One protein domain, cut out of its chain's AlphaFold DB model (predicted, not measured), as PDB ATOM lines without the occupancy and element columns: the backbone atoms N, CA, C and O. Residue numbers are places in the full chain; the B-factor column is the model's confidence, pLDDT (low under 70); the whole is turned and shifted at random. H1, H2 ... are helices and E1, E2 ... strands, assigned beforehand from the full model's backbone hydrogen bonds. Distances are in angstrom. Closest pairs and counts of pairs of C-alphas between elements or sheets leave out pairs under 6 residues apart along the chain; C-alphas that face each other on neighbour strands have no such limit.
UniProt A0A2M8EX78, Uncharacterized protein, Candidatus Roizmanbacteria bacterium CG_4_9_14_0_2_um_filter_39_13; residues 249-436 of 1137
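Overview. This is residues 249 to 436 of the 1137 residues of an uncharacterized protein of Candidatus Roizmanbacteria bacterium CG_4_9_14_0_2_um_filter_39_13 (UniProt A0A2M8EX78). A strongly twisted sheet of four strands has H1 along one face, while H4 and H3 cover the other, with H2 folding back beside H3 as a helical hairpin. Long loops, 270 to 309, 358 to 376 and 411 to 423, make up much of the rest, and H5 with the last of these loops lies far out at one end. The printed part has 188 residues with five named helices and four named strands, in the order H1 E1 H2 H3 E2 H4 E3 H5 E4; the sheet, E1 E2 E4 E3, is mixed. The class is mixed, helices and strands, with under half of the residues in named elements. The whole is compact, with a radius of gyration of the C-alphas of 16.6 A and spans of 50 by 38 by 35 A.

Arrangement. H1, residues 249 to 258, is on the sheet of E1, residues 265 to 269, E2, residues 351 to 357, E4, residues 424 to 432, and E3, residues 393 to 402, at a height of 8.4 A; its closest C-alphas to E3 are Ala 249 and Tyr 399, 5.5 A. E1 and E2 are parallel, with N 267 and O 353 2.8 A apart, within hydrogen-bond range. E2 and E4 are antiparallel, with N 430 and O 354 at 2.8 A, and so are E4 and E3, with N 399 and O 427 at 2.8 A. H2, residues 310 to 323, is not on the sheet; it and H3, residues 332 to 348, form a hairpin and only just touch, with 3 pairs of C-alphas within 8 A, the closest Leu 322 and Ile 342 at 6.5 A. H4, residues 377 to 389, is on the opposite face from H1, at a height of 9.2 A, and touches H3 about perpendicular at 87 degrees, closest C-alphas Ala 339 and Leu 386, 5.8 A. E1, H2 H3, E2 is a strand-helix-strand unit, two parallel neighbour strands joined through helices, with a right-handed crossover. H5, residues 404 to 410, is not on the sheet and has 0 of 3 O i to N i+4 pairs within range but 3 of 4 O i to N i+3 pairs; in H1, H2, H3 and H4 every O i to N i+4 pair is within range.

Along the chain. H1 begins at C-alpha 249 (38.426, -16.272, -4.347). H3 is 24.2 A long and H2 19.8 A. E3, 26.5 A, bends by 52 degrees at residue 396. E4, 26.2 A, ends at C-alpha 432 (40.454, -26.484, -22.500).

Size, cuts and confidence. The two C-alphas farthest apart, Gln 333 and Arg 412, are 53.3 A apart. The printed part has no cut; the links E1 to H2, E2 to H4 and H5 to E4 are long. Residues 273 to 276, 363 to 373 and 405 to 422 have pLDDT under 70, against a mean of 84.5 for the printed part.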
ATOM      1  N   ALA A 249      38.747 -15.574  -3.102       96.62
ATOM      2  CA  ALA A 249      38.426 -16.272  -4.347       96.62
ATOM      3  C   ALA A 249      39.604 -16.319  -5.339       96.62
ATOM      4  O   ALA A 249      39.871 -17.373  -5.910       96.62
ATOM      5  N   TYR A 250      40.378 -15.233  -5.486       97.00
ATOM      6  CA  TYR A 250      41.560 -15.227  -6.359       97.00
ATOM      7  C   TYR A 250      42.664 -16.164  -5.853       97.00
ATOM      8  O   TYR A 250      43.350 -16.802  -6.647       97.00
ATOM      9  N   ARG A 251      42.848 -16.291  -4.533       96.94
ATOM     10  CA  ARG A 251      43.840 -17.233  -3.986       96.94
ATOM     11  C   ARG A 251      43.412 -18.672  -4.247       96.94
ATOM     12  O   ARG A 251      44.233 -19.463  -4.694       96.94
ATOM     13  N   SER A 252      42.135 -18.985  -4.025       97.88
ATOM     14  CA  SER A 252      41.572 -20.309  -4.312       97.88
ATOM     15  C   SER A 252      41.665 -20.662  -5.799       97.88
ATOM     16  O   SER A 252      42.118 -21.753  -6.139       97.88
ATOM     17  N   LEU A 253      41.338 -19.719  -6.685       97.94
ATOM     18  CA  LEU A 253      41.514 -19.861  -8.130       97.94
ATOM     19  C   LEU A 253      42.974 -20.162  -8.500       97.94
ATOM     20  O   LEU A 253      43.256 -21.098  -9.250       97.94
ATOM     21  N   ALA A 254      43.919 -19.395  -7.950       97.94
ATOM     22  CA  ALA A 254      45.340 -19.588  -8.209       97.94
ATOM     23  C   ALA A 254      45.859 -20.939  -7.696       97.94
ATOM     24  O   ALA A 254      46.682 -21.570  -8.357       97.94
ATOM     25  N   GLU A 255      45.375 -21.414  -6.547       97.81
ATOM     26  CA  GLU A 255      45.707 -22.749  -6.048       97.81
ATOM     27  C   GLU A 255      45.289 -23.852  -7.024       97.81
ATOM     28  O   GLU A 255      46.070 -24.774  -7.264       97.81
ATOM     29  N   ASP A 256      44.094 -23.760  -7.606       97.31
ATOM     30  CA  ASP A 256      43.580 -24.780  -8.524       97.31
ATOM     31  C   ASP A 256      44.283 -24.769  -9.887       97.31
ATOM     32  O   ASP A 256      44.433 -25.827 -10.510       97.31
ATOM     33  N   ILE A 257      44.771 -23.604 -10.322       97.25
ATOM     34  CA  ILE A 257      45.657 -23.453 -11.486       97.25
ATOM     35  C   ILE A 257      47.052 -24.022 -11.182       97.25
ATOM     36  O   ILE A 257      47.598 -24.799 -11.962       97.25
ATOM     37  N   ASN A 258      47.631 -23.693 -10.026       96.12
ATOM     38  CA  ASN A 258      48.982 -24.124  -9.650       96.12
ATOM     39  C   ASN A 258      49.089 -25.632  -9.392       96.12
ATOM     40  O   ASN A 258      50.170 -26.201  -9.552       96.12
ATOM     41  N   LYS A 259      47.988 -26.268  -8.967       96.12
ATOM     42  CA  LYS A 259      47.880 -27.724  -8.786       96.12
ATOM     43  C   LYS A 259      47.668 -28.470 -10.107       96.12
ATOM     44  O   LYS A 259      47.874 -29.682 -10.138       96.12
ATOM     45  N   ALA A 260      47.242 -27.789 -11.177       93.00
ATOM     46  CA  ALA A 260      47.016 -28.431 -12.464       93.00
ATOM     47  C   ALA A 260      48.348 -28.929 -13.067       93.00
ATOM     48  O   ALA A 260      49.337 -28.178 -13.066       93.00
ATOM     49  N   PRO A 261      48.402 -30.176 -13.577       88.00
ATOM     50  CA  PRO A 261      49.580 -30.681 -14.281       88.00
ATOM     51  C   PRO A 261      49.862 -29.845 -15.545       88.00
ATOM     52  O   PRO A 261      49.091 -28.968 -15.902       88.00
ATOM     53  N   GLY A 262      51.003 -30.055 -16.201       86.50
ATOM     54  CA  GLY A 262      51.312 -29.373 -17.466       86.50
ATOM     55  C   GLY A 262      51.907 -27.969 -17.325       86.50
ATOM     56  O   GLY A 262      52.323 -27.535 -16.245       86.50
ATOM     57  N   TYR A 263      51.995 -27.262 -18.449       88.00
ATOM     58  CA  TYR A 263      52.666 -25.961 -18.576       88.00
ATOM     59  C   TYR A 263      51.909 -24.994 -19.494       88.00
ATOM     60  O   TYR A 263      52.512 -24.046 -20.010       88.00
ATOM     61  N   GLY A 264      50.626 -25.260 -19.744       88.88
ATOM     62  CA  GLY A 264      49.804 -24.409 -20.578       88.88
ATOM     63  C   GLY A 264      49.526 -23.065 -19.916       88.88
ATOM     64  O   GLY A 264      49.830 -22.823 -18.740       88.88
ATOM     65  N   ARG A 265      49.017 -22.149 -20.729       92.38
ATOM     66  CA  ARG A 265      48.850 -20.747 -20.358       92.38
ATOM     67  C   ARG A 265      47.483 -20.482 -19.758       92.38
ATOM     68  O   ARG A 265      46.527 -21.220 -19.990       92.38
ATOM     69  N   VAL A 266      47.407 -19.392 -19.008       95.88
ATOM     70  CA  VAL A 266      46.176 -18.887 -18.413       95.88
ATOM     71  C   VAL A 266      45.747 -17.639 -19.174       95.88
ATOM     72  O   VAL A 266      46.472 -16.645 -19.170       95.88
ATOM     73  N   LEU A 267      44.581 -17.687 -19.809       96.12
ATOM     74  CA  LEU A 267      43.929 -16.535 -20.424       96.12
ATOM     75  C   LEU A 267      42.924 -15.927 -19.438       96.12
ATOM     76  O   LEU A 267      42.103 -16.656 -18.885       96.12
ATOM     77  N   HIS A 268      42.976 -14.610 -19.219       95.81
ATOM     78  CA  HIS A 268      42.074 -13.916 -18.295       95.81
ATOM     79  C   HIS A 268      41.218 -12.864 -19.005       95.81
ATOM     80  O   HIS A 268      41.722 -11.802 -19.392       95.81
ATOM     81  N   LEU A 269      39.924 -13.173 -19.120       94.88
ATOM     82  CA  LEU A 269      38.890 -12.346 -19.734       94.88
ATOM     83  C   LEU A 269      37.921 -11.759 -18.682       94.88
ATOM     84  O   LEU A 269      37.751 -12.364 -17.622       94.88
ATOM     85  N   PRO A 270      37.253 -10.629 -18.986       91.88
ATOM     86  CA  PRO A 270      37.383  -9.837 -20.213       91.88
ATOM     87  C   PRO A 270      38.731  -9.107 -20.311       91.88
ATOM     88  O   PRO A 270      39.429  -8.875 -19.319       91.88
ATOM     89  N   MET A 271      39.113  -8.774 -21.542       86.25
ATOM     90  CA  MET A 271      40.204  -7.845 -21.828       86.25
ATOM     91  C   MET A 271      39.622  -6.488 -22.210       86.25
ATOM     92  O   MET A 271      38.457  -6.382 -22.569       86.25
ATOM     93  N   GLU A 272      40.445  -5.455 -22.099       77.75
ATOM     94  CA  GLU A 272      40.108  -4.124 -22.590       77.75
ATOM     95  C   GLU A 272      40.053  -4.147 -24.124       77.75
ATOM     96  O   GLU A 272      41.048  -4.529 -24.743       77.75
ATOM     97  N   GLU A 273      38.920  -3.758 -24.713       68.00
ATOM     98  CA  GLU A 273      38.622  -3.901 -26.146       68.00
ATOM     99  C   GLU A 273      39.072  -2.677 -26.956       68.00
ATOM    100  O   GLU A 273      39.698  -2.822 -27.999       68.00
ATOM    101  N   THR A 274      38.826  -1.455 -26.463       58.34
ATOM    102  CA  THR A 274      38.956  -0.243 -27.307       58.34
ATOM    103  C   THR A 274      39.940   0.794 -26.790       58.34
ATOM    104  O   THR A 274      40.551   1.510 -27.586       58.34
ATOM    105  N   THR A 275      40.153   0.894 -25.474       53.81
ATOM    106  CA  THR A 275      41.117   1.861 -24.952       53.81
ATOM    107  C   THR A 275      42.513   1.253 -24.971       53.81
ATOM    108  O   THR A 275      42.712   0.081 -24.679       53.81
ATOM    109  N   GLN A 276      43.528   2.029 -25.344       61.81
ATOM    110  CA  GLN A 276      44.916   1.548 -25.455       61.81
ATOM    111  C   GLN A 276      45.629   1.479 -24.104       61.81
ATOM    112  O   GLN A 276      46.842   1.676 -23.988       61.81
ATOM    113  N   TYR A 277      44.841   1.251 -23.066       70.38
ATOM    114  CA  TYR A 277      45.281   1.131 -21.701       70.38
ATOM    115  C   TYR A 277      45.125  -0.324 -21.273       70.38
ATOM    116  O   TYR A 277      44.346  -1.097 -21.813       70.38
ATOM    117  N   TYR A 278      45.910  -0.712 -20.281       81.44
ATOM    118  CA  TYR A 278      45.919  -2.073 -19.742       81.44
ATOM    119  C   TYR A 278      45.442  -2.110 -18.286       81.44
ATOM    120  O   TYR A 278      45.728  -3.051 -17.547       81.44
ATOM    121  N   TRP A 279      44.775  -1.047 -17.831       83.38
ATOM    122  CA  TRP A 279      44.284  -0.949 -16.463       83.38
ATOM    123  C   TRP A 279      42.861  -1.486 -16.408       83.38
ATOM    124  O   TRP A 279      42.040  -1.149 -17.251       83.38
ATOM    125  N   ARG A 280      42.573  -2.314 -15.408       85.50
ATOM    126  CA  ARG A 280      41.278  -2.973 -15.246       85.50
ATOM    127  C   ARG A 280      40.543  -2.398 -14.030       85.50
ATOM    128  O   ARG A 280      41.141  -2.341 -12.948       85.50
ATOM    129  N   PRO A 281      39.284  -1.960 -14.188       85.50
ATOM    130  CA  PRO A 281      38.407  -1.629 -13.073       85.50
ATOM    131  C   PRO A 281      37.773  -2.890 -12.488       85.50
ATOM    132  O   PRO A 281      37.080  -3.613 -13.193       85.50
ATOM    133  N   TYR A 282      38.003  -3.139 -11.198       87.06
ATOM    134  CA  TYR A 282      37.408  -4.256 -10.473       87.06
ATOM    135  C   TYR A 282      36.335  -3.766  -9.495       87.06
ATOM    136  O   TYR A 282      36.570  -2.826  -8.724       87.06
ATOM    137  N   SER A 283      35.201  -4.458  -9.452       83.25
ATOM    138  CA  SER A 283      34.037  -4.175  -8.598       83.25
ATOM    139  C   SER A 283      34.360  -4.048  -7.109       83.25
ATOM    140  O   SER A 283      33.829  -3.197  -6.391       83.25
ATOM    141  N   TRP A 284      35.318  -4.847  -6.639       83.88
ATOM    142  CA  TRP A 284      35.813  -4.855  -5.264       83.88
ATOM    143  C   TRP A 284      36.778  -3.699  -4.949       83.88
ATOM    144  O   TRP A 284      37.365  -3.639  -3.864       83.88
ATOM    145  N   GLY A 285      36.942  -2.750  -5.872       78.38
ATOM    146  CA  GLY A 285      37.585  -1.467  -5.623       78.38
ATOM    147  C   GLY A 285      39.029  -1.360  -6.109       78.38
ATOM    148  O   GLY A 285      39.669  -0.349  -5.820       78.38
ATOM    149  N   TYR A 286      39.601  -2.365  -6.775       84.81
ATOM    150  CA  TYR A 286      40.939  -2.234  -7.361       84.81
ATOM    151  C   TYR A 286      40.868  -1.620  -8.753       84.81
ATOM    152  O   TYR A 286      40.004  -1.952  -9.553       84.81
ATOM    153  N   PHE A 287      41.801  -0.717  -9.026       82.94
ATOM    154  CA  PHE A 287      41.982  -0.114 -10.331       82.94
ATOM    155  C   PHE A 287      43.478  -0.094 -10.639       82.94
ATOM    156  O   PHE A 287      44.254   0.524  -9.906       82.94
ATOM    157  N   GLY A 288      43.899  -0.813 -11.676       84.00
ATOM    158  CA  GLY A 288      45.316  -0.937 -12.002       84.00
ATOM    159  C   GLY A 288      45.621  -2.032 -13.014       84.00
ATOM    160  O   GLY A 288      44.724  -2.654 -13.577       84.00
ATOM    161  N   SER A 289      46.913  -2.251 -13.239       85.94
ATOM    162  CA  SER A 289      47.431  -3.322 -14.090       85.94
ATOM    163  C   SER A 289      47.164  -4.717 -13.507       85.94
ATOM    164  O   SER A 289      46.775  -4.862 -12.349       85.94
ATOM    165  N   ALA A 290      47.440  -5.772 -14.270       85.88
ATOM    166  CA  ALA A 290      47.279  -7.143 -13.797       85.88
ATOM    167  C   ALA A 290      48.057  -7.427 -12.499       85.88
ATOM    168  O   ALA A 290      49.264  -7.200 -12.422       85.88
ATOM    169  N   PHE A 291      47.386  -8.010 -11.504       91.75
ATOM    170  CA  PHE A 291      48.005  -8.484 -10.254       91.75
ATOM    171  C   PHE A 291      47.992 -10.015 -10.134       91.75
ATOM    172  O   PHE A 291      48.799 -10.588  -9.404       91.75
ATOM    173  N   PHE A 292      47.081 -10.689 -10.843       94.44
ATOM    174  CA  PHE A 292      46.824 -12.118 -10.657       94.44
ATOM    175  C   PHE A 292      48.033 -13.004 -10.997       94.44
ATOM    176  O   PHE A 292      48.257 -14.026 -10.353       94.44
ATOM    177  N   HIS A 293      48.877 -12.560 -11.932       93.50
ATOM    178  CA  HIS A 293      50.111 -13.242 -12.326       93.50
ATOM    179  C   HIS A 293      51.099 -13.482 -11.167       93.50
ATOM    180  O   HIS A 293      51.924 -14.384 -11.254       93.50
ATOM    181  N   TYR A 294      51.012 -12.728 -10.062       93.88
ATOM    182  CA  TYR A 294      51.828 -12.971  -8.867       93.88
ATOM    183  C   TYR A 294      51.385 -14.197  -8.053       93.88
ATOM    184  O   TYR A 294      52.152 -14.678  -7.220       93.88
ATOM    185  N   PHE A 295      50.160 -14.694  -8.257       95.88
ATOM    186  CA  PHE A 295      49.623 -15.845  -7.526       95.88
ATOM    187  C   PHE A 295      49.803 -17.176  -8.259       95.88
ATOM    188  O   PHE A 295      49.693 -18.228  -7.627       95.88
ATOM    189  N   ILE A 296      50.096 -17.155  -9.560       95.38
ATOM    190  CA  ILE A 296      50.188 -18.359 -10.390       95.38
ATOM    191  C   ILE A 296      51.619 -18.647 -10.859       95.38
ATOM    192  O   ILE A 296      52.442 -17.751 -11.005       95.38
ATOM    193  N   ASN A 297      51.923 -19.922 -11.103       91.88
ATOM    194  CA  ASN A 297      53.221 -20.417 -11.582       91.88
ATOM    195  C   ASN A 297      53.205 -20.823 -13.073       91.88
ATOM    196  O   ASN A 297      54.117 -21.510 -13.557       91.88
ATOM    197  N   LYS A 298      52.148 -20.412 -13.780       90.88
ATOM    198  CA  LYS A 298      51.885 -20.659 -15.200       90.88
ATOM    199  C   LYS A 298      52.016 -19.342 -15.982       90.88
ATOM    200  O   LYS A 298      51.776 -18.284 -15.395       90.88
ATOM    201  N   PRO A 299      52.380 -19.371 -17.278       90.44
ATOM    202  CA  PRO A 299      52.371 -18.166 -18.101       90.44
ATOM    203  C   PRO A 299      50.956 -17.590 -18.198       90.44
ATOM    204  O   PRO A 299      49.976 -18.334 -18.254       90.44
ATOM    205  N   TYR A 300      50.859 -16.269 -18.223       92.31
ATOM    206  CA  TYR A 300      49.606 -15.544 -18.069       92.31
ATOM    207  C   TYR A 300      49.442 -14.547 -19.214       92.31
ATOM    208  O   TYR A 300      50.353 -13.766 -19.485       92.31
ATOM    209  N   ILE A 301      48.302 -14.615 -19.898       92.00
ATOM    210  CA  ILE A 301      47.976 -13.780 -21.053       92.00
ATOM    211  C   ILE A 301      47.054 -12.661 -20.586       92.00
ATOM    212  O   ILE A 301      45.917 -12.896 -20.173       92.00
ATOM    213  N   ASP A 302      47.578 -11.440 -20.646       90.31
ATOM    214  CA  ASP A 302      46.908 -10.218 -20.218       90.31
ATOM    215  C   ASP A 302      47.517  -9.022 -20.939       90.31
ATOM    216  O   ASP A 302      48.733  -8.954 -21.146       90.31
ATOM    217  N   ARG A 303      46.667  -8.055 -21.279       87.06
ATOM    218  CA  ARG A 303      47.057  -6.833 -21.980       87.06
ATOM    219  C   ARG A 303      48.135  -6.027 -21.247       87.06
ATOM    220  O   ARG A 303      48.908  -5.321 -21.874       87.06
ATOM    221  N   THR A 304      48.283  -6.179 -19.932       87.94
ATOM    222  CA  THR A 304      49.375  -5.564 -19.148       87.94
ATOM    223  C   THR A 304      50.773  -5.935 -19.652       87.94
ATOM    224  O   THR A 304      51.723  -5.194 -19.404       87.94
ATOM    225  N   PHE A 305      50.912  -7.062 -20.356       87.06
ATOM    226  CA  PHE A 305      52.176  -7.527 -20.933       87.06
ATOM    227  C   PHE A 305      52.319  -7.197 -22.429       87.06
ATOM    228  O   PHE A 305      53.345  -7.520 -23.022       87.06
ATOM    229  N   GLU A 306      51.327  -6.535 -23.030       84.00
ATOM    230  CA  GLU A 306      51.397  -5.928 -24.367       84.00
ATOM    231  C   GLU A 306      52.508  -4.865 -24.491       84.00
ATOM    232  O   GLU A 306      53.226  -4.865 -25.496       84.00
ATOM    233  N   PRO A 307      52.724  -3.958 -23.507       79.50
ATOM    234  CA  PRO A 307      53.727  -2.916 -23.647       79.50
ATOM    235  C   PRO A 307      55.105  -3.533 -23.874       79.50
ATOM    236  O   PRO A 307      55.592  -4.319 -23.064       79.50
ATOM    237  N   ALA A 308      55.761  -3.107 -24.953       75.69
ATOM    238  CA  ALA A 308      57.062  -3.610 -25.386       75.69
ATOM    239  C   ALA A 308      57.082  -5.004 -26.046       75.69
ATOM    240  O   ALA A 308      58.171  -5.501 -26.315       75.69
ATOM    241  N   SER A 309      55.939  -5.613 -26.377       78.75
ATOM    242  CA  SER A 309      55.901  -6.842 -27.182       78.75
ATOM    243  C   SER A 309      54.824  -6.767 -28.257       78.75
ATOM    244  O   SER A 309      53.632  -6.714 -27.964       78.75
ATOM    245  N   MET A 310      55.260  -6.811 -29.515       76.75
ATOM    246  CA  MET A 310      54.348  -6.871 -30.658       76.75
ATOM    247  C   MET A 310      53.651  -8.217 -30.780       76.75
ATOM    248  O   MET A 310      52.521  -8.298 -31.240       76.75
ATOM    249  N   GLU A 311      54.301  -9.272 -30.310       77.56
ATOM    250  CA  GLU A 311      53.747 -10.617 -30.286       77.56
ATOM    251  C   GLU A 311      52.566 -10.702 -29.308       77.56
ATOM    252  O   GLU A 311      51.544 -11.309 -29.619       77.56
ATOM    253  N   ASN A 312      52.670 -10.047 -28.145       82.69
ATOM    254  CA  ASN A 312      51.554  -9.934 -27.205       82.69
ATOM    255  C   ASN A 312      50.454  -9.000 -27.724       82.69
ATOM    256  O   ASN A 312      49.282  -9.282 -27.486       82.69
ATOM    257  N   ALA A 313      50.817  -7.926 -28.437       79.69
ATOM    258  CA  ALA A 313      49.848  -7.060 -29.109       79.69
ATOM    259  C   ALA A 313      49.023  -7.830 -30.142       79.69
ATOM    260  O   ALA A 313      47.803  -7.768 -30.080       79.69
ATOM    261  N   TYR A 314      49.658  -8.648 -30.986       78.00
ATOM    262  CA  TYR A 314      48.946  -9.501 -31.940       78.00
ATOM    263  C   TYR A 314      47.957 -10.443 -31.253       78.00
ATOM    264  O   TYR A 314      46.790 -10.506 -31.632       78.00
ATOM    265  N   VAL A 315      48.409 -11.158 -30.216       83.12
ATOM    266  CA  VAL A 315      47.535 -12.075 -29.472       83.12
ATOM    267  C   VAL A 315      46.345 -11.328 -28.875       83.12
ATOM    268  O   VAL A 315      45.230 -11.838 -28.913       83.12
ATOM    269  N   HIS A 316      46.564 -10.128 -28.334       84.94
ATOM    270  CA  HIS A 316      45.492  -9.314 -27.771       84.94
ATOM    271  C   HIS A 316      44.501  -8.827 -28.838       84.94
ATOM    272  O   HIS A 316      43.297  -8.969 -28.619       84.94
ATOM    273  N   THR A 317      44.978  -8.347 -29.990       79.50
ATOM    274  CA  THR A 317      44.128  -7.971 -31.132       79.50
ATOM    275  C   THR A 317      43.260  -9.150 -31.564       79.50
ATOM    276  O   THR A 317      42.044  -9.050 -31.523       79.50
ATOM    277  N   GLN A 318      43.854 -10.320 -31.825       81.44
ATOM    278  CA  GLN A 318      43.104 -11.508 -32.261       81.44
ATOM    279  C   GLN A 318      42.064 -11.980 -31.235       81.44
ATOM    280  O   GLN A 318      40.975 -12.408 -31.604       81.44
ATOM    281  N   ILE A 319      42.374 -11.905 -29.935       87.50
ATOM    282  CA  ILE A 319      41.394 -12.210 -28.882       87.50
ATOM    283  C   ILE A 319      40.229 -11.217 -28.927       87.50
ATOM    284  O   ILE A 319      39.086 -11.633 -28.759       87.50
ATOM    285  N   THR A 320      40.519  -9.933 -29.142       84.50
ATOM    286  CA  THR A 320      39.511  -8.870 -29.217       84.50
ATOM    287  C   THR A 320      38.611  -9.067 -30.437       84.50
ATOM    288  O   THR A 320      37.400  -9.150 -30.258       84.50
ATOM    289  N   ASP A 321      39.182  -9.300 -31.623       80.19
ATOM    290  CA  ASP A 321      38.436  -9.571 -32.864       80.19
ATOM    291  C   ASP A 321      37.506 -10.791 -32.715       80.19
ATOM    292  O   ASP A 321      36.357 -10.803 -33.153       80.19
ATOM    293  N   LEU A 322      37.989 -11.850 -32.053       86.12
ATOM    294  CA  LEU A 322      37.203 -13.064 -31.821       86.12
ATOM    295  C   LEU A 322      36.081 -12.871 -30.787       86.12
ATOM    296  O   LEU A 322      35.078 -13.590 -30.855       86.12
ATOM    297  N   LEU A 323      36.245 -11.940 -29.843       87.81
ATOM    298  CA  LEU A 323      35.239 -11.565 -28.843       87.81
ATOM    299  C   LEU A 323      34.187 -10.602 -29.403       87.81
ATOM    300  O   LEU A 323      33.052 -10.605 -28.923       87.81
ATOM    301  N   GLU A 324      34.559  -9.791 -30.389       81.75
ATOM    302  CA  GLU A 324      33.710  -8.763 -30.979       81.75
ATOM    303  C   GLU A 324      32.446  -9.370 -31.605       81.75
ATOM    304  O   GLU A 324      32.494 -10.398 -32.288       81.75
ATOM    305  N   GLU A 325      31.296  -8.755 -31.306       79.56
ATOM    306  CA  GLU A 325      29.962  -9.128 -31.808       79.56
ATOM    307  C   GLU A 325      29.521 -10.581 -31.566       79.56
ATOM    308  O   GLU A 325      28.520 -11.051 -32.107       79.56
ATOM    309  N   ILE A 326      30.191 -11.306 -30.670       88.56
ATOM    310  CA  ILE A 326      29.864 -12.713 -30.413       88.56
ATOM    311  C   ILE A 326      28.438 -12.918 -29.866       88.56
ATOM    312  O   ILE A 326      27.869 -14.008 -29.956       88.56
ATOM    313  N   GLN A 327      27.842 -11.873 -29.291       87.75
ATOM    314  CA  GLN A 327      26.461 -11.889 -28.807       87.75
ATOM    315  C   GLN A 327      25.411 -11.707 -29.903       87.75
ATOM    316  O   GLN A 327      24.266 -12.104 -29.695       87.75
ATOM    317  N   SER A 328      25.777 -11.111 -31.037       85.38
ATOM    318  CA  SER A 328      24.876 -10.798 -32.150       85.38
ATOM    319  C   SER A 328      24.928 -11.825 -33.282       85.38
ATOM    320  O   SER A 328      24.312 -11.604 -34.322       85.38
ATOM    321  N   LEU A 329      25.617 -12.957 -33.087       85.75
ATOM    322  CA  LEU A 329      25.697 -14.016 -34.092       85.75
ATOM    323  C   LEU A 329      24.289 -14.515 -34.478       85.75
ATOM    324  O   LEU A 329      23.517 -14.924 -33.606       85.75
ATOM    325  N   PRO A 330      23.930 -14.493 -35.775       80.75
ATOM    326  CA  PRO A 330      22.544 -14.633 -36.212       80.75
ATOM    327  C   PRO A 330      22.050 -16.085 -36.239       80.75
ATOM    328  O   PRO A 330      20.841 -16.321 -36.234       80.75
ATOM    329  N   THR A 331      22.958 -17.070 -36.306       87.06
ATOM    330  CA  THR A 331      22.607 -18.485 -36.495       87.06
ATOM    331  C   THR A 331      23.457 -19.433 -35.634       87.06
ATOM    332  O   THR A 331      24.616 -19.135 -35.348       87.06
ATOM    333  N   PRO A 332      22.942 -20.630 -35.279       89.88
ATOM    334  CA  PRO A 332      23.732 -21.659 -34.590       89.88
ATOM    335  C   PRO A 332      24.957 -22.149 -35.378       89.88
ATOM    336  O   PRO A 332      25.910 -22.657 -34.792       89.88
ATOM    337  N   GLN A 333      24.928 -22.039 -36.710       87.38
ATOM    338  CA  GLN A 333      26.078 -22.366 -37.548       87.38
ATOM    339  C   GLN A 333      27.185 -21.318 -37.380       87.38
ATOM    340  O   GLN A 333      28.318 -21.699 -37.107       87.38
ATOM    341  N   ALA A 334      26.841 -20.027 -37.436       84.88
ATOM    342  CA  ALA A 334      27.777 -18.934 -37.173       84.88
ATOM    343  C   ALA A 334      28.384 -19.033 -35.760       84.88
ATOM    344  O   ALA A 334      29.588 -18.862 -35.578       84.88
ATOM    345  N   GLU A 335      27.573 -19.394 -34.757       91.56
ATOM    346  CA  GLU A 335      28.053 -19.677 -33.396       91.56
ATOM    347  C   GLU A 335      29.094 -20.801 -33.357       91.56
ATOM    348  O   GLU A 335      30.124 -20.666 -32.691       91.56
ATOM    349  N   ARG A 336      28.850 -21.894 -34.087       91.50
ATOM    350  CA  ARG A 336      29.780 -23.021 -34.174       91.50
ATOM    351  C   ARG A 336      31.072 -22.638 -34.886       91.50
ATOM    352  O   ARG A 336      32.144 -22.921 -34.363       91.50
ATOM    353  N   GLU A 337      30.984 -21.975 -36.033       86.69
ATOM    354  CA  GLU A 337      32.153 -21.516 -36.793       86.69
ATOM    355  C   GLU A 337      33.011 -20.567 -35.947       86.69
ATOM    356  O   GLU A 337      34.229 -20.737 -35.843       86.69
ATOM    357  N   ARG A 338      32.383 -19.619 -35.238       89.19
ATOM    358  CA  ARG A 338      33.086 -18.741 -34.297       89.19
ATOM    359  C   ARG A 338      33.739 -19.536 -33.162       89.19
ATOM    360  O   ARG A 338      34.893 -19.262 -32.829       89.19
ATOM    361  N   ALA A 339      33.047 -20.520 -32.585       93.69
ATOM    362  CA  ALA A 339      33.593 -21.376 -31.533       93.69
ATOM    363  C   ALA A 339      34.808 -22.193 -32.005       93.69
ATOM    364  O   ALA A 339      35.797 -22.284 -31.275       93.69
ATOM    365  N   ASP A 340      34.760 -22.735 -33.224       90.50
ATOM    366  CA  ASP A 340      35.835 -23.517 -33.845       90.50
ATOM    367  C   ASP A 340      37.087 -22.650 -34.071       90.50
ATOM    368  O   ASP A 340      38.204 -23.071 -33.735       90.50
ATOM    369  N   ARG A 341      36.904 -21.404 -34.543       87.81
ATOM    370  CA  ARG A 341      37.989 -20.413 -34.682       87.81
ATOM    371  C   ARG A 341      38.611 -20.057 -33.334       87.81
ATOM    372  O   ARG A 341      39.833 -20.106 -33.196       87.81
ATOM    373  N   ILE A 342      37.784 -19.748 -32.328       91.75
ATOM    374  CA  ILE A 342      38.264 -19.432 -30.972       91.75
ATOM    375  C   ILE A 342      39.064 -20.604 -30.415       91.75
ATOM    376  O   ILE A 342      40.188 -20.420 -29.952       91.75
ATOM    377  N   TYR A 343      38.506 -21.813 -30.460       94.00
ATOM    378  CA  TYR A 343      39.157 -22.989 -29.901       94.00
ATOM    379  C   TYR A 343      40.508 -23.265 -30.565       94.00
ATOM    380  O   TYR A 343      41.510 -23.414 -29.864       94.00
ATOM    381  N   SER A 344      40.551 -23.239 -31.898       86.94
ATOM    382  CA  SER A 344      41.779 -23.465 -32.665       86.94
ATOM    383  C   SER A 344      42.842 -22.418 -32.353       86.94
ATOM    384  O   SER A 344      44.002 -22.758 -32.112       86.94
ATOM    385  N   PHE A 345      42.447 -21.144 -32.267       87.12
ATOM    386  CA  PHE A 345      43.359 -20.077 -31.881       87.12
ATOM    387  C   PHE A 345      43.918 -20.300 -30.468       87.12
ATOM    388  O   PHE A 345      45.136 -20.288 -30.285       87.12
ATOM    389  N   LEU A 346      43.060 -20.585 -29.480       91.25
ATOM    390  CA  LEU A 346      43.474 -20.847 -28.095       91.25
ATOM    391  C   LEU A 346      44.407 -22.064 -27.977       91.25
ATOM    392  O   LEU A 346      45.367 -22.016 -27.202       91.25
ATOM    393  N   GLN A 347      44.184 -23.120 -28.765       87.81
ATOM    394  CA  GLN A 347      45.102 -24.259 -28.863       87.81
ATOM    395  C   GLN A 347      46.452 -23.854 -29.465       87.81
ATOM    396  O   GLN A 347      47.496 -24.220 -28.918       87.81
ATOM    397  N   ASN A 348      46.452 -23.062 -30.542       81.19
ATOM    398  CA  ASN A 348      47.672 -22.601 -31.211       81.19
ATOM    399  C   ASN A 348      48.564 -21.774 -30.281       81.19
ATOM    400  O   ASN A 348      49.783 -21.967 -30.257       81.19
ATOM    401  N   ILE A 349      47.964 -20.914 -29.452       85.62
ATOM    402  CA  ILE A 349      48.684 -20.141 -28.430       85.62
ATOM    403  C   ILE A 349      48.853 -20.903 -27.101       85.62
ATOM    404  O   ILE A 349      49.318 -20.327 -26.114       85.62
ATOM    405  N   GLY A 350      48.512 -22.194 -27.044       88.56
ATOM    406  CA  GLY A 350      48.767 -23.072 -25.899       88.56
ATOM    407  C   GLY A 350      48.049 -22.659 -24.610       88.56
ATOM    408  O   GLY A 350      48.616 -22.804 -23.520       88.56
ATOM    409  N   VAL A 351      46.840 -22.102 -24.711       93.31
ATOM    410  CA  VAL A 351      45.996 -21.814 -23.545       93.31
ATOM    411  C   VAL A 351      45.445 -23.126 -23.001       93.31
ATOM    412  O   VAL A 351      44.903 -23.947 -23.730       93.31
ATOM    413  N   GLU A 352      45.602 -23.321 -21.697       95.50
ATOM    414  CA  GLU A 352      45.100 -24.485 -20.960       95.50
ATOM    415  C   GLU A 352      43.947 -24.096 -20.034       95.50
ATOM    416  O   GLU A 352      42.987 -24.848 -19.852       95.50
ATOM    417  N   HIS A 353      44.023 -22.893 -19.469       97.38
ATOM    418  CA  HIS A 353      43.040 -22.374 -18.535       97.38
ATOM    419  C   HIS A 353      42.471 -21.052 -19.033       97.38
ATOM    420  O   HIS A 353      43.220 -20.143 -19.384       97.38
ATOM    421  N   LEU A 354      41.148 -20.939 -18.999       97.81
ATOM    422  CA  LEU A 354      40.414 -19.714 -19.286       97.81
ATOM    423  C   LEU A 354      39.721 -19.245 -18.003       97.81
ATOM    424  O   LEU A 354      38.979 -20.005 -17.380       97.81
ATOM    425  N   ILE A 355      39.978 -18.002 -17.608       98.00
ATOM    426  CA  ILE A 355      39.311 -17.324 -16.494       98.00
ATOM    427  C   ILE A 355      38.303 -16.343 -17.081       98.00
ATOM    428  O   ILE A 355      38.686 -15.491 -17.886       98.00
ATOM    429  N   ILE A 356      37.053 -16.445 -16.635       97.56
ATOM    430  CA  ILE A 356      36.040 -15.400 -16.800       97.56
ATOM    431  C   ILE A 356      35.863 -14.723 -15.442       97.56
ATOM    432  O   ILE A 356      35.456 -15.374 -14.476       97.56
ATOM    433  N   ASP A 357      36.231 -13.447 -15.367       95.69
ATOM    434  CA  ASP A 357      36.163 -12.624 -14.160       95.69
ATOM    435  C   ASP A 357      35.067 -11.566 -14.315       95.69
ATOM    436  O   ASP A 357      35.245 -10.541 -14.974       95.69
ATOM    437  N   GLU A 358      33.918 -11.829 -13.694       93.56
ATOM    438  CA  GLU A 358      32.760 -10.931 -13.733       93.56
ATOM    439  C   GLU A 358      32.978  -9.644 -12.933       93.56
ATOM    440  O   GLU A 358      32.206  -8.697 -13.070       93.56
ATOM    441  N   THR A 359      34.041  -9.581 -12.125       89.94
ATOM    442  CA  THR A 359      34.351  -8.390 -11.336       89.94
ATOM    443  C   THR A 359      34.974  -7.275 -12.163       89.94
ATOM    444  O   THR A 359      35.026  -6.136 -11.701       89.94
ATOM    445  N   ILE A 360      35.439  -7.568 -13.380       89.94
ATOM    446  CA  ILE A 360      36.007  -6.570 -14.284       89.94
ATOM    447  C   ILE A 360      34.870  -5.879 -15.038       89.94
ATOM    448  O   ILE A 360      34.238  -6.490 -15.892       89.94
ATOM    449  N   SER A 361      34.608  -4.598 -14.769       81.06
ATOM    450  CA  SER A 361      33.496  -3.887 -15.414       81.06
ATOM    451  C   SER A 361      33.719  -2.383 -15.519       81.06
ATOM    452  O   SER A 361      34.078  -1.725 -14.545       81.06
ATOM    453  N   THR A 362      33.432  -1.819 -16.693       74.25
ATOM    454  CA  THR A 362      33.453  -0.369 -16.958       74.25
ATOM    455  C   THR A 362      32.185   0.335 -16.498       74.25
ATOM    456  O   THR A 362      32.218   1.511 -16.156       74.25
ATOM    457  N   ASN A 363      31.077  -0.402 -16.380       67.62
ATOM    458  CA  ASN A 363      29.813   0.111 -15.845       67.62
ATOM    459  C   ASN A 363      29.862   0.349 -14.327       67.62
ATOM    460  O   ASN A 363      28.922   0.901 -13.751       67.62
ATOM    461  N   GLN A 364      30.931  -0.092 -13.661       65.88
ATOM    462  CA  GLN A 364      31.077   0.046 -12.225       65.88
ATOM    463  C   GLN A 364      31.982   1.214 -11.859       65.88
ATOM    464  O   GLN A 364      33.142   1.306 -12.252       65.88
ATOM    465  N   GLN A 365      31.446   2.090 -11.013       67.31
ATOM    466  CA  GLN A 365      32.205   3.182 -10.421       67.31
ATOM    467  C   GLN A 365      33.112   2.627  -9.328       67.31
ATOM    468  O   GLN A 365      32.737   2.556  -8.149       67.31
ATOM    469  N   VAL A 366      34.315   2.215  -9.722       69.19
ATOM    470  CA  VAL A 366      35.349   1.764  -8.794       69.19
ATOM    471  C   VAL A 366      35.616   2.901  -7.815       69.19
ATOM    472  O   VAL A 366      36.163   3.933  -8.181       69.19
ATOM    473  N   ARG A 367      35.192   2.732  -6.556       69.50
ATOM    474  CA  ARG A 367      35.327   3.756  -5.501       69.50
ATOM    475  C   ARG A 367      34.675   5.111  -5.834       69.50
ATOM    476  O   ARG A 367      35.186   6.147  -5.417       69.50
ATOM    477  N   GLY A 368      33.549   5.104  -6.548       64.81
ATOM    478  CA  GLY A 368      32.728   6.304  -6.758       64.81
ATOM    479  C   GLY A 368      33.200   7.239  -7.878       64.81
ATOM    480  O   GLY A 368      32.585   8.292  -8.065       64.81
ATOM    481  N   TYR A 369      34.231   6.861  -8.640       68.88
ATOM    482  CA  TYR A 369      34.655   7.558  -9.856       68.88
ATOM    483  C   TYR A 369      34.512   6.665 -11.089       68.88
ATOM    484  O   TYR A 369      34.556   5.439 -10.999       68.88
ATOM    485  N   GLU A 370      34.316   7.297 -12.241       67.44
ATOM    486  CA  GLU A 370      34.244   6.620 -13.531       67.44
ATOM    487  C   GLU A 370      35.651   6.192 -13.961       67.44
ATOM    488  O   GLU A 370      36.570   7.011 -14.049       67.44
ATOM    489  N   ALA A 371      35.842   4.889 -14.156       68.81
ATOM    490  CA  ALA A 371      37.082   4.357 -14.691       68.81
ATOM    491  C   ALA A 371      36.975   4.294 -16.217       68.81
ATOM    492  O   ALA A 371      36.034   3.724 -16.756       68.81
ATOM    493  N   TRP A 372      37.966   4.857 -16.902       66.56
ATOM    494  CA  TRP A 372      38.205   4.617 -18.324       66.56
ATOM    495  C   TRP A 372      38.385   3.124 -18.647       66.56
ATOM    496  O   TRP A 372      39.006   2.383 -17.880       66.56
ATOM    497  N   GLY A 373      37.851   2.720 -19.799       69.62
ATOM    498  CA  GLY A 373      37.935   1.375 -20.358       69.62
ATOM    499  C   GLY A 373      36.662   1.009 -21.128       69.62
ATOM    500  O   GLY A 373      35.611   1.615 -20.933       69.62
ATOM    501  N   ASN A 374      36.749  -0.009 -21.967       76.62
ATOM    502  CA  ASN A 374      35.659  -0.716 -22.608       76.62
ATOM    503  C   ASN A 374      35.930  -2.217 -22.448       76.62
ATOM    504  O   ASN A 374      36.807  -2.776 -23.108       76.62
ATOM    505  N   VAL A 375      35.201  -2.851 -21.532       84.06
ATOM    506  CA  VAL A 375      35.281  -4.287 -21.259       84.06
ATOM    507  C   VAL A 375      33.886  -4.878 -21.385       84.06
ATOM    508  O   VAL A 375      32.930  -4.357 -20.806       84.06
ATOM    509  N   ASN A 376      33.771  -5.999 -22.090       85.00
ATOM    510  CA  ASN A 376      32.496  -6.666 -22.304       85.00
ATOM    511  C   ASN A 376      32.492  -8.049 -21.630       85.00
ATOM    512  O   ASN A 376      32.818  -9.076 -22.228       85.00
ATOM    513  N   VAL A 377      32.129  -8.080 -20.339       90.12
ATOM    514  CA  VAL A 377      31.924  -9.344 -19.599       90.12
ATOM    515  C   VAL A 377      30.923 -10.259 -20.318       90.12
ATOM    516  O   VAL A 377      31.217 -11.449 -20.445       90.12
ATOM    517  N   PRO A 378      29.776  -9.761 -20.828       91.75
ATOM    518  CA  PRO A 378      28.844 -10.605 -21.572       91.75
ATOM    519  C   PRO A 378      29.448 -11.310 -22.806       91.75
ATOM    520  O   PRO A 378      29.165 -12.495 -23.008       91.75
ATOM    521  N   ASN A 379      30.322 -10.653 -23.582       91.94
ATOM    522  CA  ASN A 379      31.069 -11.292 -24.680       91.94
ATOM    523  C   ASN A 379      31.983 -12.411 -24.160       91.94
ATOM    524  O   ASN A 379      31.972 -13.530 -24.675       91.94
ATOM    525  N   ALA A 380      32.742 -12.136 -23.094       94.12
ATOM    526  CA  ALA A 380      33.631 -13.120 -22.479       94.12
ATOM    527  C   ALA A 380      32.868 -14.354 -21.958       94.12
ATOM    528  O   ALA A 380      33.319 -15.489 -22.137       94.12
ATOM    529  N   GLN A 381      31.689 -14.156 -21.361       95.44
ATOM    530  CA  GLN A 381      30.834 -15.254 -20.913       95.44
ATOM    531  C   GLN A 381      30.294 -16.065 -22.099       95.44
ATOM    532  O   GLN A 381      30.352 -17.294 -22.071       95.44
ATOM    533  N   LYS A 382      29.859 -15.396 -23.176       95.94
ATOM    534  CA  LYS A 382      29.391 -16.058 -24.400       95.94
ATOM    535  C   LYS A 382      30.477 -16.934 -25.035       95.94
ATOM    536  O   LYS A 382      30.164 -18.039 -25.474       95.94
ATOM    537  N   VAL A 383      31.746 -16.511 -25.017       95.31
ATOM    538  CA  VAL A 383      32.880 -17.359 -25.441       95.31
ATOM    539  C   VAL A 383      32.941 -18.647 -24.625       95.31
ATOM    540  O   VAL A 383      33.017 -19.737 -25.192       95.31
ATOM    541  N   ALA A 384      32.897 -18.543 -23.295       96.56
ATOM    542  CA  ALA A 384      32.945 -19.719 -22.434       96.56
ATOM    543  C   ALA A 384      31.748 -20.654 -22.678       96.56
ATOM    544  O   ALA A 384      31.928 -21.872 -22.736       96.56
ATOM    545  N   ASP A 385      30.552 -20.097 -22.876       97.06
ATOM    546  CA  ASP A 385      29.334 -20.862 -23.153       97.06
ATOM    547  C   ASP A 385      29.420 -21.620 -24.485       97.06
ATOM    548  O   ASP A 385      29.090 -22.807 -24.532       97.06
ATOM    549  N   LEU A 386      29.926 -20.984 -25.547       96.62
ATOM    550  CA  LEU A 386      30.139 -21.629 -26.845       96.62
ATOM    551  C   LEU A 386      31.174 -22.760 -26.756       96.62
ATOM    552  O   LEU A 386      30.922 -23.877 -27.214       96.62
ATOM    553  N   LEU A 387      32.310 -22.520 -26.093       97.44
ATOM    554  CA  LEU A 387      33.338 -23.547 -25.893       97.44
ATOM    555  C   LEU A 387      32.817 -24.739 -25.074       97.44
ATOM    556  O   LEU A 387      33.208 -25.882 -25.323       97.44
ATOM    557  N   LEU A 388      31.931 -24.504 -24.101       97.38
ATOM    558  CA  LEU A 388      31.256 -25.573 -23.362       97.38
ATOM    559  C   LEU A 388      30.253 -26.334 -24.234       97.38
ATOM    560  O   LEU A 388      30.254 -27.566 -24.216       97.38
ATOM    561  N   ALA A 389      29.411 -25.620 -24.985       97.06
ATOM    562  CA  ALA A 389      28.354 -26.199 -25.813       97.06
ATOM    563  C   ALA A 389      28.908 -27.144 -26.892       97.06
ATOM    564  O   ALA A 389      28.334 -28.206 -27.135       97.06
ATOM    565  N   HIS A 390      30.061 -26.802 -27.471       96.56
ATOM    566  CA  HIS A 390      30.755 -27.626 -28.466       96.56
ATOM    567  C   HIS A 390      31.754 -28.622 -27.856       96.56
ATOM    568  O   HIS A 390      32.388 -29.398 -28.565       96.56
ATOM    569  N   GLY A 391      31.865 -28.664 -26.523       96.50
ATOM    570  CA  GLY A 391      32.685 -29.639 -25.812       96.50
ATOM    571  C   GLY A 391      34.192 -29.375 -25.860       96.50
ATOM    572  O   GLY A 391      34.946 -30.266 -25.468       96.50
ATOM    573  N   TYR A 392      34.622 -28.183 -26.273       97.50
ATOM    574  CA  TYR A 392      36.020 -27.739 -26.330       97.50
ATOM    575  C   TYR A 392      36.602 -27.360 -24.968       97.50
ATOM    576  O   TYR A 392      37.803 -27.498 -24.733       97.50
ATOM    577  N   ALA A 393      35.747 -26.940 -24.040       97.56
ATOM    578  CA  ALA A 393      36.116 -26.653 -22.663       97.56
ATOM    579  C   ALA A 393      35.321 -27.514 -21.673       97.56
ATOM    580  O   ALA A 393      34.279 -28.091 -21.989       97.56
ATOM    581  N   LYS A 394      35.805 -27.575 -20.433       97.44
ATOM    582  CA  LYS A 394      35.035 -28.020 -19.266       97.44
ATOM    583  C   LYS A 394      35.117 -26.961 -18.174       97.44
ATOM    584  O   LYS A 394      36.186 -26.415 -17.906       97.44
ATOM    585  N   LYS A 395      33.995 -26.691 -17.512       97.75
ATOM    586  CA  LYS A 395      33.967 -25.812 -16.342       97.75
ATOM    587  C   LYS A 395      34.553 -26.570 -15.152       97.75
ATOM    588  O   LYS A 395      34.046 -27.631 -14.793       97.75
ATOM    589  N   LYS A 396      35.644 -26.061 -14.577       97.06
ATOM    590  CA  LYS A 396      36.382 -26.712 -13.485       97.06
ATOM    591  C   LYS A 396      35.872 -26.264 -12.120       97.06
ATOM    592  O   LYS A 396      35.645 -27.096 -11.246       97.06
ATOM    593  N   SER A 397      35.680 -24.961 -11.950       97.50
ATOM    594  CA  SER A 397      35.266 -24.363 -10.681       97.50
ATOM    595  C   SER A 397      34.650 -22.981 -10.896       97.50
ATOM    596  O   SER A 397      34.903 -22.312 -11.899       97.50
ATOM    597  N   THR A 398      33.835 -22.559  -9.931       97.81
ATOM    598  CA  THR A 398      33.346 -21.185  -9.794       97.81
ATOM    599  C   THR A 398      33.587 -20.742  -8.362       97.81
ATOM    600  O   THR A 398      33.313 -21.499  -7.430       97.81
ATOM    601  N   TYR A 399      34.098 -19.529  -8.194       97.62
ATOM    602  CA  TYR A 399      34.389 -18.926  -6.904       97.62
ATOM    603  C   TYR A 399      33.510 -17.698  -6.738       97.62
ATOM    604  O   TYR A 399      33.513 -16.807  -7.581       97.62
ATOM    605  N   GLU A 400      32.754 -17.678  -5.653       95.88
ATOM    606  CA  GLU A 400      31.875 -16.575  -5.298       95.88
ATOM    607  C   GLU A 400      32.670 -15.441  -4.640       95.88
ATOM    608  O   GLU A 400      33.522 -15.679  -3.777       95.88
ATOM    609  N   ILE A 401      32.380 -14.205  -5.039       91.69
ATOM    610  CA  ILE A 401      32.903 -12.986  -4.430       91.69
ATOM    611  C   ILE A 401      31.731 -12.216  -3.832       91.69
ATOM    612  O   ILE A 401      30.919 -11.629  -4.540       91.69
ATOM    613  N   ASP A 402      31.678 -12.194  -2.501       88.12
ATOM    614  CA  ASP A 402      30.739 -11.370  -1.742       88.12
ATOM    615  C   ASP A 402      31.250  -9.923  -1.670       88.12
ATOM    616  O   ASP A 402      32.226  -9.606  -0.975       88.12
ATOM    617  N   LEU A 403      30.563  -9.032  -2.386       82.19
ATOM    618  CA  LEU A 403      30.904  -7.616  -2.449       82.19
ATOM    619  C   LEU A 403      30.396  -6.843  -1.225       82.19
ATOM    620  O   LEU A 403      30.949  -5.788  -0.900       82.19
ATOM    621  N   GLN A 404      29.393  -7.345  -0.492       77.31
ATOM    622  CA  GLN A 404      28.869  -6.672   0.702       77.31
ATOM    623  C   GLN A 404      29.913  -6.602   1.813       77.31
ATOM    624  O   GLN A 404      30.101  -5.550   2.433       77.31
ATOM    625  N   ASN A 405      30.660  -7.685   2.013       67.75
ATOM    626  CA  ASN A 405      31.754  -7.720   2.980       67.75
ATOM    627  C   ASN A 405      32.890  -6.734   2.638       67.75
ATOM    628  O   ASN A 405      33.615  -6.291   3.534       67.75
ATOM    629  N   LEU A 406      33.005  -6.320   1.373       67.19
ATOM    630  CA  LEU A 406      34.027  -5.390   0.881       67.19
ATOM    631  C   LEU A 406      33.569  -3.916   0.927       67.19
ATOM    632  O   LEU A 406      34.416  -3.019   0.996       67.19
ATOM    633  N   LYS A 407      32.254  -3.648   1.030       61.88
ATOM    634  CA  LYS A 407      31.675  -2.296   1.236       61.88
ATOM    635  C   LYS A 407      32.132  -1.648   2.556       61.88
ATOM    636  O   LYS A 407      32.337  -0.438   2.623       61.88
ATOM    637  N   THR A 408      32.355  -2.439   3.610       54.16
ATOM    638  CA  THR A 408      32.718  -1.930   4.955       54.16
ATOM    639  C   THR A 408      34.129  -1.346   5.072       54.16
ATOM    640  O   THR A 408      34.405  -0.581   5.995       54.16
ATOM    641  N   THR A 409      35.025  -1.636   4.127       52.84
ATOM    642  CA  THR A 409      36.392  -1.087   4.115       52.84
ATOM    643  C   THR A 409      36.456   0.400   3.721       52.84
ATOM    644  O   THR A 409      37.496   1.034   3.900       52.84
ATOM    645  N   GLY A 410      35.348   0.976   3.232       50.94
ATOM    646  CA  GLY A 410      35.245   2.359   2.753       50.94
ATOM    647  C   GLY A 410      35.058   3.442   3.825       50.94
ATOM    648  O   GLY A 410      35.041   4.621   3.493       50.94
ATOM    649  N   THR A 411      34.971   3.114   5.119       50.62
ATOM    650  CA  THR A 411      34.627   4.104   6.167       50.62
ATOM    651  C   THR A 411      35.661   5.218   6.386       50.62
ATOM    652  O   THR A 411      35.410   6.133   7.170       50.62
ATOM    653  N   ARG A 412      36.837   5.161   5.744       52.91
ATOM    654  CA  ARG A 412      37.905   6.164   5.908       52.91
ATOM    655  C   ARG A 412      37.859   7.306   4.887       52.91
ATOM    656  O   ARG A 412      38.486   8.327   5.152       52.91
ATOM    657  N   PHE A 413      37.119   7.173   3.781       53.66
ATOM    658  CA  PHE A 413      36.957   8.245   2.791       53.66
ATOM    659  C   PHE A 413      35.469   8.387   2.401       53.66
ATOM    660  O   PHE A 413      34.865   7.411   1.973       53.66
ATOM    661  N   PRO A 414      34.851   9.568   2.575       46.38
ATOM    662  CA  PRO A 414      33.396   9.743   2.495       46.38
ATOM    663  C   PRO A 414      32.792   9.654   1.083       46.38
ATOM    664  O   PRO A 414      31.590   9.455   0.983       46.38
ATOM    665  N   TYR A 415      33.598   9.722   0.019       50.56
ATOM    666  CA  TYR A 415      33.153   9.667  -1.388       50.56
ATOM    667  C   TYR A 415      32.943   8.230  -1.927       50.56
ATOM    668  O   TYR A 415      32.943   7.998  -3.132       50.56
ATOM    669  N   LEU A 416      32.871   7.232  -1.035       51.16
ATOM    670  CA  LEU A 416      33.078   5.807  -1.340       51.16
ATOM    671  C   LEU A 416      31.805   4.949  -1.346       51.16
ATOM    672  O   LEU A 416      31.905   3.728  -1.202       51.16
ATOM    673  N   SER A 417      30.613   5.525  -1.526       52.41
ATOM    674  CA  SER A 417      29.468   4.680  -1.877       52.41
ATOM    675  C   SER A 417      29.593   4.289  -3.350       52.41
ATOM    676  O   SER A 417      29.009   4.898  -4.238       52.41
ATOM    677  N   SER A 418      30.421   3.284  -3.649       52.94
ATOM    678  CA  SER A 418      30.325   2.644  -4.955       52.94
ATOM    679  C   SER A 418      28.873   2.192  -5.109       52.94
ATOM    680  O   SER A 418      28.345   1.446  -4.276       52.94
ATOM    681  N   LYS A 419      28.199   2.654  -6.167       53.06
ATOM    682  CA  LYS A 419      27.017   1.965  -6.688       53.06
ATOM    683  C   LYS A 419      27.506   0.623  -7.234       53.06
ATOM    684  O   LYS A 419      27.662   0.452  -8.434       53.06
ATOM    685  N   ILE A 420      27.835  -0.301  -6.333       56.62
ATOM    686  CA  ILE A 420      28.102  -1.688  -6.691       56.62
ATOM    687  C   ILE A 420      26.766  -2.237  -7.171       56.62
ATOM    688  O   ILE A 420      25.797  -2.288  -6.407       56.62
ATOM    689  N   ILE A 421      26.704  -2.561  -8.455       56.75
ATOM    690  CA  ILE A 421      25.544  -3.181  -9.076       56.75
ATOM    691  C   ILE A 421      25.674  -4.676  -8.788       56.75
ATOM    692  O   ILE A 421      26.492  -5.347  -9.401       56.75
ATOM    693  N   GLY A 422      24.901  -5.175  -7.823       66.25
ATOM    694  CA  GLY A 422      24.949  -6.572  -7.384       66.25
ATOM    695  C   GLY A 422      25.549  -6.757  -5.987       66.25
ATOM    696  O   GLY A 422      26.288  -5.915  -5.472       66.25
ATOM    697  N   ASP A 423      25.168  -7.859  -5.344       78.38
ATOM    698  CA  ASP A 423      25.692  -8.262  -4.031       78.38
ATOM    699  C   ASP A 423      26.794  -9.325  -4.141       78.38
ATOM    700  O   ASP A 423      27.650  -9.421  -3.257       78.38
ATOM    701  N   THR A 424      26.809 -10.053  -5.256       86.81
ATOM    702  CA  THR A 424      27.677 -11.199  -5.505       86.81
ATOM    703  C   THR A 424      28.107 -11.212  -6.967       86.81
ATOM    704  O   THR A 424      27.280 -10.988  -7.849       86.81
ATOM    705  N   GLU A 425      29.374 -11.525  -7.207       91.56
ATOM    706  CA  GLU A 425      29.954 -11.771  -8.533       91.56
ATOM    707  C   GLU A 425      30.790 -13.051  -8.512       91.56
ATOM    708  O   GLU A 425      31.088 -13.593  -7.440       91.56
ATOM    709  N   TYR A 426      31.184 -13.542  -9.688       95.38
ATOM    710  CA  TYR A 426      31.861 -14.827  -9.805       95.38
ATOM    711  C   TYR A 426      33.177 -14.766 -10.586       95.38
ATOM    712  O   TYR A 426      33.324 -14.072 -11.588       95.38
ATOM    713  N   LEU A 427      34.130 -15.594 -10.149       97.19
ATOM    714  CA  LEU A 427      35.268 -16.022 -10.959       97.19
ATOM    715  C   LEU A 427      34.988 -17.436 -11.451       97.19
ATOM    716  O   LEU A 427      34.807 -18.343 -10.637       97.19
ATOM    717  N   SER A 428      34.982 -17.657 -12.759       98.25
ATOM    718  CA  SER A 428      34.797 -18.993 -13.329       98.25
ATOM    719  C   SER A 428      36.067 -19.470 -14.024       98.25
ATOM    720  O   SER A 428      36.629 -18.767 -14.862       98.25
ATOM    721  N   LEU A 429      36.510 -20.680 -13.676       98.31
ATOM    722  CA  LEU A 429      37.663 -21.345 -14.276       98.31
ATOM    723  C   LEU A 429      37.200 -22.438 -15.234       98.31
ATOM    724  O   LEU A 429      36.493 -23.375 -14.844       98.31
ATOM    725  N   TYR A 430      37.680 -22.355 -16.466       98.19
ATOM    726  CA  TYR A 430      37.470 -23.337 -17.514       98.19
ATOM    727  C   TYR A 430      38.811 -23.959 -17.909       98.19
ATOM    728  O   TYR A 430      39.854 -23.305 -17.884       98.19
ATOM    729  N   GLU A 431      38.791 -25.240 -18.252       97.31
ATOM    730  CA  GLU A 431      39.949 -25.992 -18.735       97.31
ATOM    731  C   GLU A 431      39.668 -26.444 -20.168       97.31
ATOM    732  O   GLU A 431      38.635 -27.072 -20.426       97.31
ATOM    733  N   LEU A 432      40.558 -26.089 -21.095       96.38
ATOM    734  CA  LEU A 432      40.454 -26.484 -22.500       96.38
ATOM    735  C   LEU A 432      40.864 -27.947 -22.680       96.38
ATOM    736  O   LEU A 432      41.707 -28.467 -21.948       96.38
ATOM    737  N   LYS A 433      40.248 -28.631 -23.645       93.69
ATOM    738  CA  LYS A 433      40.613 -30.003 -24.018       93.69
ATOM    739  C   LYS A 433      41.703 -30.013 -25.083       93.69
ATOM    740  O   LYS A 433      41.867 -29.041 -25.815       93.69
ATOM    741  N   ASP A 434      42.412 -31.138 -25.165       88.44
ATOM    742  CA  ASP A 434      43.366 -31.451 -26.235       88.44
ATOM    743  C   ASP A 434      44.431 -30.362 -26.440       88.44
ATOM    744  O   ASP A 434      44.739 -29.947 -27.555       88.44
ATOM    745  N   ILE A 435      44.984 -29.860 -25.333       83.12
ATOM    746  CA  ILE A 435      46.028 -28.833 -25.363       83.12
ATOM    747  C   ILE A 435      47.308 -29.454 -25.939       83.12
ATOM    748  O   ILE A 435      47.757 -30.483 -25.423       83.12
ATOM    749  N   PRO A 436      47.924 -28.841 -26.966       81.62
ATOM    750  CA  PRO A 436      49.166 -29.343 -27.530       81.62
ATOM    751  C   PRO A 436      50.279 -29.416 -26.485       81.62
ATOM    752  O   PRO A 436      50.411 -28.541 -25.622       81.62
TER     753      PRO A 436